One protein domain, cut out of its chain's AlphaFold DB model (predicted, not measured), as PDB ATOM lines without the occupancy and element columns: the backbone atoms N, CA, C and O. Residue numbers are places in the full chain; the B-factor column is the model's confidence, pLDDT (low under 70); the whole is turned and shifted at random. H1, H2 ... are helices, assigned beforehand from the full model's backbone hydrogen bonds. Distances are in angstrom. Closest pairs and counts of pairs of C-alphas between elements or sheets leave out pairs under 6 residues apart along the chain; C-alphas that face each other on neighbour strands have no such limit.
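What this domain is: This is residues 147 to 210 of the 210 residues of an uncharacterized protein of seawater metagenome (UniProt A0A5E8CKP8). Two helices, H3 and H4, run the same way, loosely side by side, and a helical hairpin of H1 and H2 is set crosswise to them, reaching from one to the other. H2 meets H3 at a corner and the beginning of H4, H1 lies beside H2 farther along the pair, and residues 186 to 195 fold back on the side away from H1 to join the end of H3 to the beginning of H4. The printed part has 64 residues, with four named helices in the order H1, H2, H3, H4 and no named strand, and its class is all helix. It is compact, with a radius of gyration of the C-alphas of 10.5 A and a rounded outline of 29 by 22 by 20 A.

How they stand to each other: Begin with H1, residues 150 to 158, and go on over a tight link to H2, residues 162 to 172. The two touch and form a hairpin, at a shallow tilt of 23 degrees, opposite ways; their closest C-alphas, those of Ser 156 and Val 164, are 5.9 A apart. After a tight link of 1 residue comes H3, residues 174 to 185. Of H3, residues 176 to 177 alone touch H2; the two helices touch only at the corner, and only just, with 3 pairs of C-alphas within 8 A. Their closest C-alphas are those of Gly 169 and Leu 177, 6.0 A apart, and the tilt is steep at 56 degrees, opposite ways. H1 and H3 are close but not clearly touching, with the C-alphas of Ser 150 and Ile 180 closest at 7.9 A. Next look at H4, residues 196 to 207. Its residues 196 to 200 alone touch H2, and the closest C-alphas, those of Pro 162 and Tyr 196, are 5.0 A apart; the lines are about perpendicular, only just, at 70.1 degrees. H1 and H4 are close but not clearly touching, about perpendicular at 83 degrees, with the C-alphas of Val 157 and Ile 200 closest at 5.8 A. H3 and H4 are close but not clearly touching, at a shallow tilt of 16 degrees, the same way; their closest C-alphas, those of Tyr 185 and Ile 203, are 7.0 A apart. In H1, H3 and H4 every O i to N i+4 pair is within hydrogen-bond range; in H2, 6 of 7 are.

Where its parts are: Find C-alpha 150 at (-37.981, -13.967, 5.057); from there H1 runs 11.9 A to C-alpha 158. H2 runs 15.4 A from C-alpha 162 to C-alpha 172, and H3 runs 15.7 A from C-alpha 174, at (-34.413, -26.021, -2.979), to C-alpha 185. H4 runs 16.6 A from C-alpha 196 to C-alpha 207 at (-42.438, -23.608, 17.993).

The domain as a whole: The two C-alphas farthest apart, those of Tyr 171 and Asn 208, are 29.7 A apart. The printed part has no cut and ends at residue 210, the chain's last. The link from H3 to H4, 10 residues, is short but not tight, and no link is long. The mean pLDDT of the printed part is 90.0, and residues 147 and 210 are under 70.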
ATOM      1  N   PRO A 147     -34.354  -9.398   3.718       63.56
ATOM      2  CA  PRO A 147     -32.961  -9.664   3.332       63.56
ATOM      3  C   PRO A 147     -32.782 -11.011   2.598       63.56
ATOM      4  O   PRO A 147     -31.786 -11.209   1.910       63.56
ATOM      5  N   THR A 148     -33.740 -11.941   2.726       80.75
ATOM      6  CA  THR A 148     -33.639 -13.290   2.128       80.75
ATOM      7  C   THR A 148     -35.011 -13.945   1.934       80.75
ATOM      8  O   THR A 148     -35.238 -15.081   2.343       80.75
ATOM      9  N   TYR A 149     -35.991 -13.221   1.381       91.25
ATOM     10  CA  TYR A 149     -37.383 -13.702   1.245       91.25
ATOM     11  C   TYR A 149     -38.076 -14.064   2.574       91.25
ATOM     12  O   TYR A 149     -39.140 -14.689   2.581       91.25
ATOM     13  N   SER A 150     -37.503 -13.645   3.708       90.31
ATOM     14  CA  SER A 150     -37.981 -13.967   5.057       90.31
ATOM     15  C   SER A 150     -39.455 -13.629   5.253       90.31
ATOM     16  O   SER A 150     -40.179 -14.429   5.835       90.31
ATOM     17  N   LEU A 151     -39.918 -12.499   4.706       92.75
ATOM     18  CA  LEU A 151     -41.323 -12.092   4.780       92.75
ATOM     19  C   LEU A 151     -42.265 -13.087   4.092       92.75
ATOM     20  O   LEU A 151     -43.326 -13.388   4.631       92.75
ATOM     21  N   LEU A 152     -41.886 -13.629   2.931       95.38
ATOM     22  CA  LEU A 152     -42.691 -14.619   2.207       95.38
ATOM     23  C   LEU A 152     -42.735 -15.958   2.949       95.38
ATOM     24  O   LEU A 152     -43.776 -16.616   2.992       95.38
ATOM     25  N   ILE A 153     -41.615 -16.343   3.558       94.56
ATOM     26  CA  ILE A 153     -41.513 -17.560   4.362       94.56
ATOM     27  C   ILE A 153     -42.354 -17.428   5.639       94.56
ATOM     28  O   ILE A 153     -43.204 -18.283   5.893       94.56
ATOM     29  N   ASP A 154     -42.188 -16.336   6.391       93.44
ATOM     30  CA  ASP A 154     -42.984 -16.041   7.589       93.44
ATOM     31  C   ASP A 154     -44.470 -15.997   7.265       93.44
ATOM     32  O   ASP A 154     -45.286 -16.583   7.974       93.44
ATOM     33  N   PHE A 155     -44.826 -15.341   6.162       95.81
ATOM     34  CA  PHE A 155     -46.192 -15.308   5.670       95.81
ATOM     35  C   PHE A 155     -46.725 -16.719   5.401       95.81
ATOM     36  O   PHE A 155     -47.818 -17.068   5.853       95.81
ATOM     37  N   SER A 156     -45.954 -17.548   4.695       95.88
ATOM     38  CA  SER A 156     -46.339 -18.924   4.394       95.88
ATOM     39  C   SER A 156     -46.588 -19.741   5.659       95.88
ATOM     40  O   SER A 156     -47.589 -20.455   5.736       95.88
ATOM     41  N   VAL A 157     -45.699 -19.639   6.648       95.19
ATOM     42  CA  VAL A 157     -45.837 -20.337   7.930       95.19
ATOM     43  C   VAL A 157     -47.047 -19.801   8.686       95.19
ATOM     44  O   VAL A 157     -47.930 -20.576   9.030       95.19
ATOM     45  N   LYS A 158     -47.157 -18.484   8.875       95.06
ATOM     46  CA  LYS A 158     -48.242 -17.842   9.632       95.06
ATOM     47  C   LYS A 158     -49.634 -18.173   9.093       95.06
ATOM     48  O   LYS A 158     -50.554 -18.382   9.873       95.06
ATOM     49  N   TYR A 159     -49.801 -18.210   7.773       95.69
ATOM     50  CA  TYR A 159     -51.105 -18.432   7.136       95.69
ATOM     51  C   TYR A 159     -51.295 -19.853   6.589       95.69
ATOM     52  O   TYR A 159     -52.269 -20.102   5.869       95.69
ATOM     53  N   ASN A 160     -50.378 -20.776   6.905       94.88
ATOM     54  CA  ASN A 160     -50.371 -22.159   6.423       94.88
ATOM     55  C   ASN A 160     -50.549 -22.243   4.891       94.88
ATOM     56  O   ASN A 160     -51.467 -22.892   4.375       94.88
ATOM     57  N   LYS A 161     -49.690 -21.527   4.150       96.75
ATOM     58  CA  LYS A 161     -49.708 -21.419   2.680       96.75
ATOM     59  C   LYS A 161     -48.497 -22.097   2.036       96.75
ATOM     60  O   LYS A 161     -47.681 -21.417   1.423       96.75
ATOM     61  N   PRO A 162     -48.407 -23.442   2.067       96.12
ATOM     62  CA  PRO A 162     -47.274 -24.172   1.494       96.12
ATOM     63  C   PRO A 162     -47.039 -23.888   0.004       96.12
ATOM     64  O   PRO A 162     -45.908 -24.009  -0.454       96.12
ATOM     65  N   SER A 163     -48.069 -23.465  -0.735       96.69
ATOM     66  CA  SER A 163     -47.942 -23.045  -2.132       96.69
ATOM     67  C   SER A 163     -47.007 -21.847  -2.321       96.69
ATOM     68  O   SER A 163     -46.377 -21.736  -3.365       96.69
ATOM     69  N   VAL A 164     -46.880 -20.962  -1.326       97.00
ATOM     70  CA  VAL A 164     -45.946 -19.827  -1.375       97.00
ATOM     71  C   VAL A 164     -44.503 -20.328  -1.329       97.00
ATOM     72  O   VAL A 164     -43.694 -19.891  -2.140       97.00
ATOM     73  N   LEU A 165     -44.190 -21.282  -0.443       95.31
ATOM     74  CA  LEU A 165     -42.860 -21.906  -0.381       95.31
ATOM     75  C   LEU A 165     -42.551 -22.723  -1.631       95.31
ATOM     76  O   LEU A 165     -41.419 -22.702  -2.099       95.31
ATOM     77  N   GLU A 166     -43.553 -23.408  -2.179       95.12
ATOM     78  CA  GLU A 166     -43.415 -24.142  -3.434       95.12
ATOM     79  C   GLU A 166     -43.010 -23.206  -4.572       95.12
ATOM     80  O   GLU A 166     -41.977 -23.418  -5.199       95.12
ATOM     81  N   LYS A 167     -43.755 -22.110  -4.767       95.88
ATOM     82  CA  LYS A 167     -43.420 -21.112  -5.789       95.88
ATOM     83  C   LYS A 167     -42.095 -20.415  -5.500       95.88
ATOM     84  O   LYS A 167     -41.353 -20.157  -6.430       95.88
ATOM     85  N   LEU A 168     -41.754 -20.136  -4.245       94.75
ATOM     86  CA  LEU A 168     -40.449 -19.567  -3.908       94.75
ATOM     87  C   LEU A 168     -39.309 -20.530  -4.289       94.75
ATOM     88  O   LEU A 168     -38.370 -20.132  -4.976       94.75
ATOM     89  N   GLY A 169     -39.421 -21.802  -3.898       92.88
ATOM     90  CA  GLY A 169     -38.434 -22.847  -4.180       92.88
ATOM     91  C   GLY A 169     -38.246 -23.132  -5.672       92.88
ATOM     92  O   GLY A 169     -37.113 -23.367  -6.087       92.88
ATOM     93  N   ASP A 170     -39.312 -23.037  -6.477       92.56
ATOM     94  CA  ASP A 170     -39.251 -23.151  -7.944       92.56
ATOM     95  C   ASP A 170     -38.304 -22.106  -8.572       92.56
ATOM     96  O   ASP A 170     -37.691 -22.370  -9.605       92.56
ATOM     97  N   TYR A 171     -38.171 -20.927  -7.950       92.31
ATOM     98  CA  TYR A 171     -37.389 -19.807  -8.481       92.31
ATOM     99  C   TYR A 171     -35.986 -19.693  -7.873       92.31
ATOM    100  O   TYR A 171     -35.034 -19.413  -8.598       92.31
ATOM    101  N   ILE A 172     -35.837 -19.885  -6.557       91.31
ATOM    102  CA  ILE A 172     -34.539 -19.708  -5.868       91.31
ATOM    103  C   ILE A 172     -33.771 -21.021  -5.671       91.31
ATOM    104  O   ILE A 172     -32.621 -21.008  -5.228       91.31
ATOM    105  N   GLY A 173     -34.404 -22.150  -5.993       90.19
ATOM    106  CA  GLY A 173     -33.871 -23.487  -5.788       90.19
ATOM    107  C   GLY A 173     -34.072 -24.007  -4.362       90.19
ATOM    108  O   GLY A 173     -34.074 -23.261  -3.379       90.19
ATOM    109  N   PHE A 174     -34.208 -25.331  -4.254       89.94
ATOM    110  CA  PHE A 174     -34.413 -26.021  -2.979       89.94
ATOM    111  C   PHE A 174     -33.273 -25.779  -1.983       89.94
ATOM    112  O   PHE A 174     -33.546 -25.522  -0.818       89.94
ATOM    113  N   GLU A 175     -32.016 -25.817  -2.432       90.94
ATOM    114  CA  GLU A 175     -30.850 -25.641  -1.552       90.94
ATOM    115  C   GLU A 175     -30.841 -24.269  -0.874       90.94
ATOM    116  O   GLU A 175     -30.656 -24.166   0.339       90.94
ATOM    117  N   THR A 176     -31.122 -23.209  -1.638       90.81
ATOM    118  CA  THR A 176     -31.234 -21.845  -1.109       90.81
ATOM    119  C   THR A 176     -32.369 -21.753  -0.096       90.81
ATOM    120  O   THR A 176     -32.182 -21.221   0.997       90.81
ATOM    121  N   LEU A 177     -33.540 -22.307  -0.425       91.62
ATOM    122  CA  LEU A 177     -34.680 -22.305   0.485       91.62
ATOM    123  C   LEU A 177     -34.393 -23.109   1.764       91.62
ATOM    124  O   LEU A 177     -34.725 -22.650   2.853       91.62
ATOM    125  N   ASN A 178     -33.739 -24.269   1.651       90.88
ATOM    126  CA  ASN A 178     -33.342 -25.093   2.792       90.88
ATOM    127  C   ASN A 178     -32.354 -24.355   3.696       90.88
ATOM    128  O   ASN A 178     -32.524 -24.353   4.911       90.88
ATOM    129  N   LYS A 179     -31.370 -23.659   3.114       91.50
ATOM    130  CA  LYS A 179     -30.440 -22.818   3.872       91.50
ATOM    131  C   LYS A 179     -31.182 -21.757   4.692       91.50
ATOM    132  O   LYS A 179     -30.949 -21.663   5.892       91.50
ATOM    133  N   ILE A 180     -32.117 -21.028   4.079       92.06
ATOM    134  CA  ILE A 180     -32.899 -19.995   4.780       92.06
ATOM    135  C   ILE A 180     -33.734 -20.612   5.911       92.06
ATOM    136  O   ILE A 180     -33.840 -20.046   6.995       92.06
ATOM    137  N   MET A 181     -34.324 -21.784   5.676       91.00
ATOM    138  CA  MET A 181     -35.167 -22.469   6.660       91.00
ATOM    139  C   MET A 181     -34.362 -22.996   7.852       91.00
ATOM    140  O   MET A 181     -34.819 -22.860   8.988       91.00
ATOM    141  N   ARG A 182     -33.144 -23.501   7.620       91.38
ATOM    142  CA  ARG A 182     -32.191 -23.847   8.684       91.38
ATOM    143  C   ARG A 182     -31.806 -22.619   9.501       91.38
ATOM    144  O   ARG A 182     -31.897 -22.651  10.719       91.38
ATOM    145  N   GLU A 183     -31.428 -21.525   8.843       91.88
ATOM    146  CA  GLU A 183     -31.011 -20.288   9.521       91.88
ATOM    147  C   GLU A 183     -32.142 -19.657  10.347       91.88
ATOM    148  O   GLU A 183     -31.894 -19.086  11.407       91.88
ATOM    149  N   LYS A 184     -33.387 -19.752   9.871       91.00
ATOM    150  CA  LYS A 184     -34.536 -19.059  10.465       91.00
ATOM    151  C   LYS A 184     -35.316 -19.886  11.486       91.00
ATOM    152  O   LYS A 184     -35.823 -19.314  12.448       91.00
ATOM    153  N   TYR A 185     -35.453 -21.192  11.259       90.62
ATOM    154  CA  TYR A 185     -36.294 -22.083  12.068       90.62
ATOM    155  C   TYR A 185     -35.539 -23.275  12.661       90.62
ATOM    156  O   TYR A 185     -36.185 -24.200  13.153       90.62
ATOM    157  N   ASP A 186     -34.207 -23.302  12.549       90.44
ATOM    158  CA  ASP A 186     -33.378 -24.454  12.932       90.44
ATOM    159  C   ASP A 186     -33.895 -25.775  12.320       90.44
ATOM    160  O   ASP A 186     -33.861 -26.847  12.920       90.44
ATOM    161  N   LEU A 187     -34.456 -25.682  11.103       89.00
ATOM    162  CA  LEU A 187     -35.120 -26.792  10.429       89.00
ATOM    163  C   LEU A 187     -34.345 -27.221   9.190       89.00
ATOM    164  O   LEU A 187     -34.303 -26.509   8.187       89.00
ATOM    165  N   ASP A 188     -33.816 -28.441   9.230       88.44
ATOM    166  CA  ASP A 188     -33.286 -29.111   8.050       88.44
ATOM    167  C   ASP A 188     -34.398 -29.851   7.297       88.44
ATOM    168  O   ASP A 188     -34.968 -30.831   7.783       88.44
ATOM    169  N   ILE A 189     -34.696 -29.399   6.081       82.19
ATOM    170  CA  ILE A 189     -35.690 -30.031   5.208       82.19
ATOM    171  C   ILE A 189     -35.154 -31.356   4.627       82.19
ATOM    172  O   ILE A 189     -35.921 -32.191   4.150       82.19
ATOM    173  N   GLY A 190     -33.844 -31.598   4.681       81.62
ATOM    174  CA  GLY A 190     -33.209 -32.809   4.176       81.62
ATOM    175  C   GLY A 190     -33.289 -32.910   2.651       81.62
ATOM    176  O   GLY A 190     -32.417 -32.412   1.949       81.62
ATOM    177  N   ASN A 191     -34.329 -33.571   2.130       77.81
ATOM    178  CA  ASN A 191     -34.495 -33.878   0.703       77.81
ATOM    179  C   ASN A 191     -35.644 -33.068   0.070       77.81
ATOM    180  O   ASN A 191     -36.719 -32.934   0.655       77.81
ATOM    181  N   SER A 192     -35.461 -32.637  -1.182       78.62
ATOM    182  CA  SER A 192     -36.445 -31.924  -2.011       78.62
ATOM    183  C   SER A 192     -37.781 -32.645  -2.222       78.62
ATOM    184  O   SER A 192     -38.756 -32.027  -2.640       78.62
ATOM    185  N   LYS A 193     -37.871 -33.944  -1.907       83.38
ATOM    186  CA  LYS A 193     -39.125 -34.718  -1.972       83.38
ATOM    187  C   LYS A 193     -40.089 -34.462  -0.806       83.38
ATOM    188  O   LYS A 193     -41.232 -34.926  -0.860       83.38
ATOM    189  N   ILE A 194     -39.668 -33.787   0.266       84.50
ATOM    190  CA  ILE A 194     -40.568 -33.473   1.384       84.50
ATOM    191  C   ILE A 194     -41.536 -32.365   0.964       84.50
ATOM    192  O   ILE A 194     -41.134 -31.320   0.466       84.50
ATOM    193  N   SER A 195     -42.835 -32.571   1.193       89.75
ATOM    194  CA  SER A 195     -43.827 -31.550   0.859       89.75
ATOM    195  C   SER A 195     -43.751 -30.346   1.803       89.75
ATOM    196  O   SER A 195     -43.684 -30.503   3.025       89.75
ATOM    197  N   TYR A 196     -43.892 -29.134   1.259       92.00
ATOM    198  CA  TYR A 196     -43.931 -27.887   2.041       92.00
ATOM    199  C   TYR A 196     -45.025 -27.857   3.111       92.00
ATOM    200  O   TYR A 196     -44.861 -27.236   4.157       92.00
ATOM    201  N   LYS A 197     -46.107 -28.624   2.928       92.50
ATOM    202  CA  LYS A 197     -47.126 -28.828   3.967       92.50
ATOM    203  C   LYS A 197     -46.578 -29.560   5.199       92.50
ATOM    204  O   LYS A 197     -46.968 -29.233   6.314       92.50
ATOM    205  N   LYS A 198     -45.716 -30.568   5.015       91.12
ATOM    206  CA  LYS A 198     -45.060 -31.270   6.133       91.12
ATOM    207  C   LYS A 198     -44.058 -30.355   6.828       91.12
ATOM    208  O   LYS A 198     -44.040 -30.325   8.047       91.12
ATOM    209  N   ILE A 199     -43.317 -29.567   6.053       90.31
ATOM    210  CA  ILE A 199     -42.342 -28.595   6.563       90.31
ATOM    211  C   ILE A 199     -43.024 -27.585   7.497       90.31
ATOM    212  O   ILE A 199     -42.611 -27.448   8.642       90.31
ATOM    213  N   ILE A 200     -44.132 -26.966   7.070       92.75
ATOM    214  CA  ILE A 200     -44.896 -26.033   7.925       92.75
ATOM    215  C   ILE A 200     -45.396 -26.718   9.205       92.75
ATOM    216  O   ILE A 200     -45.295 -26.143  10.285       92.75
ATOM    217  N   LYS A 201     -45.894 -27.959   9.115       92.00
ATOM    218  CA  LYS A 201     -46.323 -28.717  10.301       92.00
ATOM    219  C   LYS A 201     -45.181 -28.964  11.288       92.00
ATOM    220  O   LYS A 201     -45.405 -28.863  12.489       92.00
ATOM    221  N   SER A 202     -43.982 -29.277  10.797       90.44
ATOM    222  CA  SER A 202     -42.802 -29.433  11.651       90.44
ATOM    223  C   SER A 202     -42.471 -28.131  12.377       90.44
ATOM    224  O   SER A 202     -42.240 -28.163  13.580       90.44
ATOM    225  N   ILE A 203     -42.546 -26.985  11.690       91.69
ATOM    226  CA  ILE A 203     -42.341 -25.667  12.312       91.69
ATOM    227  C   ILE A 203     -43.368 -25.431  13.425       91.69
ATOM    228  O   ILE A 203     -42.994 -25.071  14.537       91.69
ATOM    229  N   TYR A 204     -44.653 -25.696  13.181       91.31
ATOM    230  CA  TYR A 204     -45.679 -25.554  14.221       91.31
ATOM    231  C   TYR A 204     -45.411 -26.443  15.437       91.31
ATOM    232  O   TYR A 204     -45.570 -25.989  16.566       91.31
ATOM    233  N   SER A 205     -44.946 -27.676  15.213       89.06
ATOM    234  CA  SER A 205     -44.599 -28.604  16.291       89.06
ATOM    235  C   SER A 205     -43.378 -28.159  17.099       89.06
ATOM    236  O   SER A 205     -43.353 -28.385  18.302       89.06
ATOM    237  N   ILE A 206     -42.365 -27.573  16.456       88.69
ATOM    238  CA  ILE A 206     -41.137 -27.111  17.125       88.69
ATOM    239  C   ILE A 206     -41.421 -25.855  17.956       88.69
ATOM    240  O   ILE A 206     -40.956 -25.735  19.086       88.69
ATOM    241  N   TYR A 207     -42.215 -24.932  17.410       88.69
ATOM    242  CA  TYR A 207     -42.438 -23.608  17.993       88.69
ATOM    243  C   TYR A 207     -43.761 -23.468  18.760       88.69
ATOM    244  O   TYR A 207     -44.075 -22.373  19.220       88.69
ATOM    245  N   ASN A 208     -44.534 -24.550  18.915       84.75
ATOM    246  CA  ASN A 208     -45.858 -24.554  19.554       84.75
ATOM    247  C   ASN A 208     -46.807 -23.480  18.984       84.75
ATOM    248  O   ASN A 208     -47.512 -22.789  19.721       84.75
ATOM    249  N   LEU A 209     -46.796 -23.316  17.658       79.62
ATOM    250  CA  LEU A 209     -47.691 -22.391  16.962       79.62
ATOM    251  C   LEU A 209     -49.031 -23.104  16.733       79.62
ATOM    252  O   LEU A 209     -49.070 -24.108  16.020       79.62
ATOM    253  N   ASN A 210     -50.096 -22.608  17.369       64.75
ATOM    254  CA  ASN A 210     -51.467 -23.117  17.224       64.75
ATOM    255  C   ASN A 210     -52.186 -22.483  16.030       64.75
ATOM    256  O   ASN A 210     -52.133 -21.236  15.917       64.75
TER     257      ASN A 210